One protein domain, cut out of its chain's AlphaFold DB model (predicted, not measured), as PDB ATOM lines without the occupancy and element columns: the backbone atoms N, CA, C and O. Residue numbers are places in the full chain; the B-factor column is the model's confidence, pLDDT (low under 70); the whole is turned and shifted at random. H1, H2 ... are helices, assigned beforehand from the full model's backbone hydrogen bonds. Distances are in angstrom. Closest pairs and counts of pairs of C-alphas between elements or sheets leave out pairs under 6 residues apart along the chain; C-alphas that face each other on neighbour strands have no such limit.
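AT A GLANCE: This is residues 137 to 192 of the 219 residues of an uncharacterized protein of Panagrellus redivivus (UniProt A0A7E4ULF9). What shape is this? Two long helices, H1 then H2, come together near their ends at a corner and make an open V, with almost no contact between its arms. What is its make-up? The 56 printed residues, all helix by class with no named strand, are extended, with a radius of gyration of the C-alphas of 17.5 A, and flat, spanning 44 by 38 by 8 A.

HOW THE PARTS SIT: How do the helices stand? H1, residues 137 to 165, and H2, residues 169 to 192, are close but not clearly touching; their closest C-alphas, of Leu 165 and Val 171, are 6.9 A apart. They run opposite ways at a steep tilt of 56 degrees. What of their backbones? Every O i to N i+4 pair in H1 and H2 is within hydrogen-bond range.

IN THESE COORDINATES: Where is H1? It runs 40.0 A from C-alpha 137 at (7.805, 16.746, -26.099) to C-alpha 165. And H2? It runs 35.0 A, ending at C-alpha 192 at (35.432, -9.919, -14.492).

THE WHOLE: Is anything cut? The printed part has no cut, and the 3-residue link is tight. Where is confidence low? Residues 137 to 147, 150 and 161 to 172 have pLDDT under 70.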
ATOM      1  N   HIS A 137       7.042  17.325 -24.998       56.91
ATOM      2  CA  HIS A 137       7.805  16.746 -26.099       56.91
ATOM      3  C   HIS A 137       8.365  17.794 -27.074       56.91
ATOM      4  O   HIS A 137       9.527  17.713 -27.472       56.91
ATOM      5  N   CYS A 138       7.585  18.817 -27.422       63.41
ATOM      6  CA  CYS A 138       8.034  19.908 -28.281       63.41
ATOM      7  C   CYS A 138       9.055  20.808 -27.572       63.41
ATOM      8  O   CYS A 138      10.079  21.156 -28.169       63.41
ATOM      9  N   LYS A 139       8.839  21.117 -26.283       56.50
ATOM     10  CA  LYS A 139       9.836  21.832 -25.468       56.50
ATOM     11  C   LYS A 139      11.160  21.066 -25.461       56.50
ATOM     12  O   LYS A 139      12.208  21.628 -25.788       56.50
ATOM     13  N   LEU A 140      11.113  19.756 -25.205       67.19
ATOM     14  CA  LEU A 140      12.299  18.900 -25.213       67.19
ATOM     15  C   LEU A 140      12.974  18.865 -26.591       67.19
ATOM     16  O   LEU A 140      14.195  18.954 -26.671       67.19
ATOM     17  N   GLN A 141      12.206  18.802 -27.679       64.31
ATOM     18  CA  GLN A 141      12.749  18.779 -29.037       64.31
ATOM     19  C   GLN A 141      13.384  20.118 -29.439       64.31
ATOM     20  O   GLN A 141      14.413  20.129 -30.119       64.31
ATOM     21  N   HIS A 142      12.814  21.247 -29.015       60.69
ATOM     22  CA  HIS A 142      13.382  22.572 -29.259       60.69
ATOM     23  C   HIS A 142      14.694  22.762 -28.488       60.69
ATOM     24  O   HIS A 142      15.717  23.126 -29.077       60.69
ATOM     25  N   HIS A 143      14.708  22.411 -27.198       59.88
ATOM     26  CA  HIS A 143      15.924  22.453 -26.388       59.88
ATOM     27  C   HIS A 143      16.971  21.446 -26.868       59.88
ATOM     28  O   HIS A 143      18.152  21.781 -26.902       59.88
ATOM     29  N   TYR A 144      16.564  20.266 -27.348       68.94
ATOM     30  CA  TYR A 144      17.474  19.297 -27.958       68.94
ATOM     31  C   TYR A 144      18.077  19.828 -29.258       68.94
ATOM     32  O   TYR A 144      19.272  19.679 -29.471       68.94
ATOM     33  N   LYS A 145      17.299  20.498 -30.118       68.44
ATOM     34  CA  LYS A 145      17.823  21.116 -31.348       68.44
ATOM     35  C   LYS A 145      18.817  22.234 -31.039       68.44
ATOM     36  O   LYS A 145      19.873  22.282 -31.669       68.44
ATOM     37  N   ALA A 146      18.517  23.089 -30.063       65.44
ATOM     38  CA  ALA A 146      19.422  24.152 -29.628       65.44
ATOM     39  C   ALA A 146      20.707  23.582 -29.001       65.44
ATOM     40  O   ALA A 146      21.810  23.980 -29.382       65.44
ATOM     41  N   LEU A 147      20.575  22.588 -28.117       66.25
ATOM     42  CA  LEU A 147      21.694  21.876 -27.500       66.25
ATOM     43  C   LEU A 147      22.533  21.145 -28.552       66.25
ATOM     44  O   LEU A 147      23.752  21.239 -28.528       66.25
ATOM     45  N   HIS A 148      21.903  20.460 -29.505       73.00
ATOM     46  CA  HIS A 148      22.580  19.739 -30.578       73.00
ATOM     47  C   HIS A 148      23.313  20.701 -31.514       73.00
ATOM     48  O   HIS A 148      24.461  20.455 -31.871       73.00
ATOM     49  N   ALA A 149      22.706  21.834 -31.880       70.69
ATOM     50  CA  ALA A 149      23.376  22.864 -32.671       70.69
ATOM     51  C   ALA A 149      24.593  23.445 -31.930       70.69
ATOM     52  O   ALA A 149      25.662  23.608 -32.523       70.69
ATOM     53  N   TYR A 150      24.455  23.700 -30.627       68.25
ATOM     54  CA  TYR A 150      25.551  24.158 -29.778       68.25
ATOM     55  C   TYR A 150      26.655  23.101 -29.650       68.25
ATOM     56  O   TYR A 150      27.820  23.401 -29.905       68.25
ATOM     57  N   ALA A 151      26.299  21.849 -29.355       76.31
ATOM     58  CA  ALA A 151      27.217  20.721 -29.247       76.31
ATOM     59  C   ALA A 151      27.943  20.456 -30.570       76.31
ATOM     60  O   ALA A 151      29.149  20.240 -30.565       76.31
ATOM     61  N   MET A 152      27.260  20.562 -31.713       77.69
ATOM     62  CA  MET A 152      27.876  20.437 -33.037       77.69
ATOM     63  C   MET A 152      28.826  21.593 -33.345       77.69
ATOM     64  O   MET A 152      29.888  21.376 -33.930       77.69
ATOM     65  N   LYS A 153      28.495  22.822 -32.934       76.25
ATOM     66  CA  LYS A 153      29.398  23.976 -33.055       76.25
ATOM     67  C   LYS A 153      30.631  23.807 -32.167       76.25
ATOM     68  O   LYS A 153      31.748  24.083 -32.616       76.25
ATOM     69  N   LEU A 154      30.445  23.319 -30.943       75.69
ATOM     70  CA  LEU A 154      31.523  23.025 -30.005       75.69
ATOM     71  C   LEU A 154      32.406  21.893 -30.539       75.69
ATOM     72  O   LEU A 154      33.617  22.047 -30.604       75.69
ATOM     73  N   TRP A 155      31.801  20.811 -31.029       71.94
ATOM     74  CA  TRP A 155      32.483  19.685 -31.659       71.94
ATOM     75  C   TRP A 155      33.271  20.116 -32.891       71.94
ATOM     76  O   TRP A 155      34.421  19.728 -33.045       71.94
ATOM     77  N   LYS A 156      32.702  20.974 -33.743       77.69
ATOM     78  CA  LYS A 156      33.406  21.529 -34.904       77.69
ATOM     79  C   LYS A 156      34.600  22.381 -34.474       77.69
ATOM     80  O   LYS A 156      35.676  22.228 -35.033       77.69
ATOM     81  N   THR A 157      34.433  23.215 -33.448       74.88
ATOM     82  CA  THR A 157      35.515  24.045 -32.893       74.88
ATOM     83  C   THR A 157      36.619  23.181 -32.281       74.88
ATOM     84  O   THR A 157      37.794  23.400 -32.559       74.88
ATOM     85  N   LEU A 158      36.251  22.159 -31.507       70.94
ATOM     86  CA  LEU A 158      37.177  21.198 -30.908       70.94
ATOM     87  C   LEU A 158      37.888  20.364 -31.971       70.94
ATOM     88  O   LEU A 158      39.090  20.169 -31.870       70.94
ATOM     89  N   LYS A 159      37.180  19.924 -33.013       74.38
ATOM     90  CA  LYS A 159      37.754  19.186 -34.140       74.38
ATOM     91  C   LYS A 159      38.764  20.039 -34.901       74.38
ATOM     92  O   LYS A 159      39.872  19.576 -35.126       74.38
ATOM     93  N   THR A 160      38.432  21.290 -35.223       73.44
ATOM     94  CA  THR A 160      39.375  22.218 -35.866       73.44
ATOM     95  C   THR A 160      40.590  22.482 -34.976       73.44
ATOM     96  O   THR A 160      41.715  22.438 -35.456       73.44
ATOM     97  N   LYS A 161      40.396  22.664 -33.663       69.12
ATOM     98  CA  LYS A 161      41.508  22.825 -32.712       69.12
ATOM     99  C   LYS A 161      42.351  21.555 -32.574       69.12
ATOM    100  O   LYS A 161      43.564  21.653 -32.446       69.12
ATOM    101  N   LEU A 162      41.742  20.374 -32.645       64.12
ATOM    102  CA  LEU A 162      42.439  19.089 -32.630       64.12
ATOM    103  C   LEU A 162      43.236  18.864 -33.924       64.12
ATOM    104  O   LEU A 162      44.358  18.377 -33.862       64.12
ATOM    105  N   GLU A 163      42.688  19.250 -35.078       67.25
ATOM    106  CA  GLU A 163      43.364  19.208 -36.383       67.25
ATOM    107  C   GLU A 163      44.547  20.190 -36.437       67.25
ATOM    108  O   GLU A 163      45.620  19.822 -36.910       67.25
ATOM    109  N   GLU A 164      44.397  21.392 -35.868       65.81
ATOM    110  CA  GLU A 164      45.487  22.365 -35.690       65.81
ATOM    111  C   GLU A 164      46.579  21.847 -34.730       65.81
ATOM    112  O   GLU A 164      47.770  22.072 -34.954       65.81
ATOM    113  N   LEU A 165      46.193  21.112 -33.681       60.03
ATOM    114  CA  LEU A 165      47.105  20.536 -32.684       60.03
ATOM    115  C   LEU A 165      47.748  19.210 -33.115       60.03
ATOM    116  O   LEU A 165      48.718  18.779 -32.485       60.03
ATOM    117  N   ASN A 166      47.273  18.586 -34.197       53.00
ATOM    118  CA  ASN A 166      47.755  17.299 -34.718       53.00
ATOM    119  C   ASN A 166      49.225  17.338 -35.198       53.00
ATOM    120  O   ASN A 166      49.795  16.307 -35.542       53.00
ATOM    121  N   ASN A 167      49.851  18.521 -35.182       55.34
ATOM    122  CA  ASN A 167      51.269  18.746 -35.475       55.34
ATOM    123  C   ASN A 167      52.158  18.841 -34.217       55.34
ATOM    124  O   ASN A 167      53.326  19.215 -34.319       55.34
ATOM    125  N   THR A 168      51.633  18.529 -33.024       58.59
ATOM    126  CA  THR A 168      52.390  18.585 -31.761       58.59
ATOM    127  C   THR A 168      52.517  17.204 -31.102       58.59
ATOM    128  O   THR A 168      51.570  16.417 -31.134       58.59
ATOM    129  N   PRO A 169      53.661  16.887 -30.459       61.53
ATOM    130  CA  PRO A 169      53.906  15.584 -29.823       61.53
ATOM    131  C   PRO A 169      52.882  15.217 -28.731       61.53
ATOM    132  O   PRO A 169      52.648  14.040 -28.476       61.53
ATOM    133  N   PHE A 170      52.204  16.214 -28.154       67.69
ATOM    134  CA  PHE A 170      51.173  16.047 -27.128       67.69
ATOM    135  C   PHE A 170      49.967  15.205 -27.588       67.69
ATOM    136  O   PHE A 170      49.461  14.382 -26.828       67.69
ATOM    137  N   VAL A 171      49.508  15.362 -28.835       63.97
ATOM    138  CA  VAL A 171      48.324  14.637 -29.342       63.97
ATOM    139  C   VAL A 171      48.611  13.142 -29.515       63.97
ATOM    140  O   VAL A 171      47.740  12.306 -29.259       63.97
ATOM    141  N   THR A 172      49.844  12.788 -29.880       66.94
ATOM    142  CA  THR A 172      50.299  11.393 -29.974       66.94
ATOM    143  C   THR A 172      50.271  10.713 -28.607       66.94
ATOM    144  O   THR A 172      49.799   9.579 -28.495       66.94
ATOM    145  N   ASP A 173      50.693  11.425 -27.563       70.50
ATOM    146  CA  ASP A 173      50.697  10.917 -26.191       70.50
ATOM    147  C   ASP A 173      49.274  10.730 -25.645       70.50
ATOM    148  O   ASP A 173      48.974   9.692 -25.050       70.50
ATOM    149  N   VAL A 174      48.359  11.667 -25.924       74.44
ATOM    150  CA  VAL A 174      46.938  11.538 -25.544       74.44
ATOM    151  C   VAL A 174      46.278  10.362 -26.266       74.44
ATOM    152  O   VAL A 174      45.591   9.557 -25.639       74.44
ATOM    153  N   ARG A 175      46.510  10.210 -27.574       71.12
ATOM    154  CA  ARG A 175      45.940   9.104 -28.361       71.12
ATOM    155  C   ARG A 175      46.430   7.746 -27.864       71.12
ATOM    156  O   ARG A 175      45.639   6.806 -27.775       71.12
ATOM    157  N   LYS A 176      47.717   7.658 -27.522       77.38
ATOM    158  CA  LYS A 176      48.326   6.456 -26.949       77.38
ATOM    159  C   LYS A 176      47.718   6.123 -25.585       77.38
ATOM    160  O   LYS A 176      47.285   4.993 -25.385       77.38
ATOM    161  N   TRP A 177      47.591   7.113 -24.703       78.94
ATOM    162  CA  TRP A 177      46.995   6.927 -23.379       78.94
ATOM    163  C   TRP A 177      45.525   6.477 -23.441       78.94
ATOM    164  O   TRP A 177      45.134   5.555 -22.724       78.94
ATOM    165  N   VAL A 178      44.711   7.069 -24.325       77.50
ATOM    166  CA  VAL A 178      43.307   6.656 -24.514       77.50
ATOM    167  C   VAL A 178      43.227   5.216 -25.029       77.50
ATOM    168  O   VAL A 178      42.456   4.422 -24.496       77.50
ATOM    169  N   GLY A 179      44.049   4.856 -26.021       79.69
ATOM    170  CA  GLY A 179      44.100   3.490 -26.550       79.69
ATOM    171  C   GLY A 179      44.489   2.456 -25.489       79.69
ATOM    172  O   GLY A 179      43.818   1.434 -25.347       79.69
ATOM    173  N   GLU A 180      45.519   2.748 -24.692       81.12
ATOM    174  CA  GLU A 180      45.975   1.890 -23.588       81.12
ATOM    175  C   GLU A 180      44.928   1.776 -22.467       81.12
ATOM    176  O   GLU A 180      44.754   0.709 -21.875       81.12
ATOM    177  N   THR A 181      44.186   2.852 -22.194       77.00
ATOM    178  CA  THR A 181      43.116   2.867 -21.184       77.00
ATOM    179  C   THR A 181      41.918   2.025 -21.623       77.00
ATOM    180  O   THR A 181      41.414   1.229 -20.833       77.00
ATOM    181  N   ILE A 182      41.494   2.140 -22.887       76.06
ATOM    182  CA  ILE A 182      40.402   1.330 -23.451       76.06
ATOM    183  C   ILE A 182      40.781  -0.157 -23.465       76.06
ATOM    184  O   ILE A 182      39.970  -0.995 -23.075       76.06
ATOM    185  N   ALA A 183      42.016  -0.492 -23.850       80.00
ATOM    186  CA  ALA A 183      42.497  -1.873 -23.846       80.00
ATOM    187  C   ALA A 183      42.532  -2.473 -22.429       80.00
ATOM    188  O   ALA A 183      42.063  -3.589 -22.220       80.00
ATOM    189  N   ASN A 184      43.012  -1.712 -21.438       81.81
ATOM    190  CA  ASN A 184      43.016  -2.146 -20.039       81.81
ATOM    191  C   ASN A 184      41.607  -2.296 -19.455       81.81
ATOM    192  O   ASN A 184      41.376  -3.187 -18.643       81.81
ATOM    193  N   LEU A 185      40.664  -1.431 -19.839       80.50
ATOM    194  CA  LEU A 185      39.267  -1.556 -19.423       80.50
ATOM    195  C   LEU A 185      38.605  -2.790 -20.038       80.50
ATOM    196  O   LEU A 185      37.908  -3.499 -19.320       80.50
ATOM    197  N   ARG A 186      38.859  -3.077 -21.323       78.56
ATOM    198  CA  ARG A 186      38.367  -4.291 -21.992       78.56
ATOM    199  C   ARG A 186      38.919  -5.555 -21.330       78.56
ATOM    200  O   ARG A 186      38.131  -6.409 -20.951       78.56
ATOM    201  N   ALA A 187      40.230  -5.626 -21.102       80.75
ATOM    202  CA  ALA A 187      40.856  -6.774 -20.446       80.75
ATOM    203  C   ALA A 187      40.308  -7.006 -19.024       80.75
ATOM    204  O   ALA A 187      40.046  -8.136 -18.632       80.75
ATOM    205  N   LYS A 188      40.061  -5.927 -18.267       81.94
ATOM    206  CA  LYS A 188      39.423  -6.010 -16.942       81.94
ATOM    207  C   LYS A 188      37.947  -6.399 -16.998       81.94
ATOM    208  O   LYS A 188      37.441  -6.927 -16.015       81.94
ATOM    209  N   LEU A 189      37.242  -6.091 -18.088       73.12
ATOM    210  CA  LEU A 189      35.861  -6.533 -18.287       73.12
ATOM    211  C   LEU A 189      35.814  -8.034 -18.594       73.12
ATOM    212  O   LEU A 189      35.021  -8.737 -17.981       73.12
ATOM    213  N   GLU A 190      36.698  -8.509 -19.474       74.25
ATOM    214  CA  GLU A 190      36.827  -9.924 -19.860       74.25
ATOM    215  C   GLU A 190      37.292 -10.802 -18.680       74.25
ATOM    216  O   GLU A 190      36.824 -11.921 -18.514       74.25
ATOM    217  N   GLU A 191      38.141 -10.278 -17.789       75.31
ATOM    218  CA  GLU A 191      38.531 -10.962 -16.544       75.31
ATOM    219  C   GLU A 191      37.377 -11.051 -15.528       75.31
ATOM    220  O   GLU A 191      37.279 -12.010 -14.762       75.31
ATOM    221  N   LYS A 192      36.500 -10.039 -15.496       71.00
ATOM    222  CA  LYS A 192      35.432  -9.919 -14.492       71.00
ATOM    223  C   LYS A 192      34.136 -10.624 -14.900       71.00
ATOM    224  O   LYS A 192      33.307 -10.887 -14.031       71.00
TER     225      LYS A 192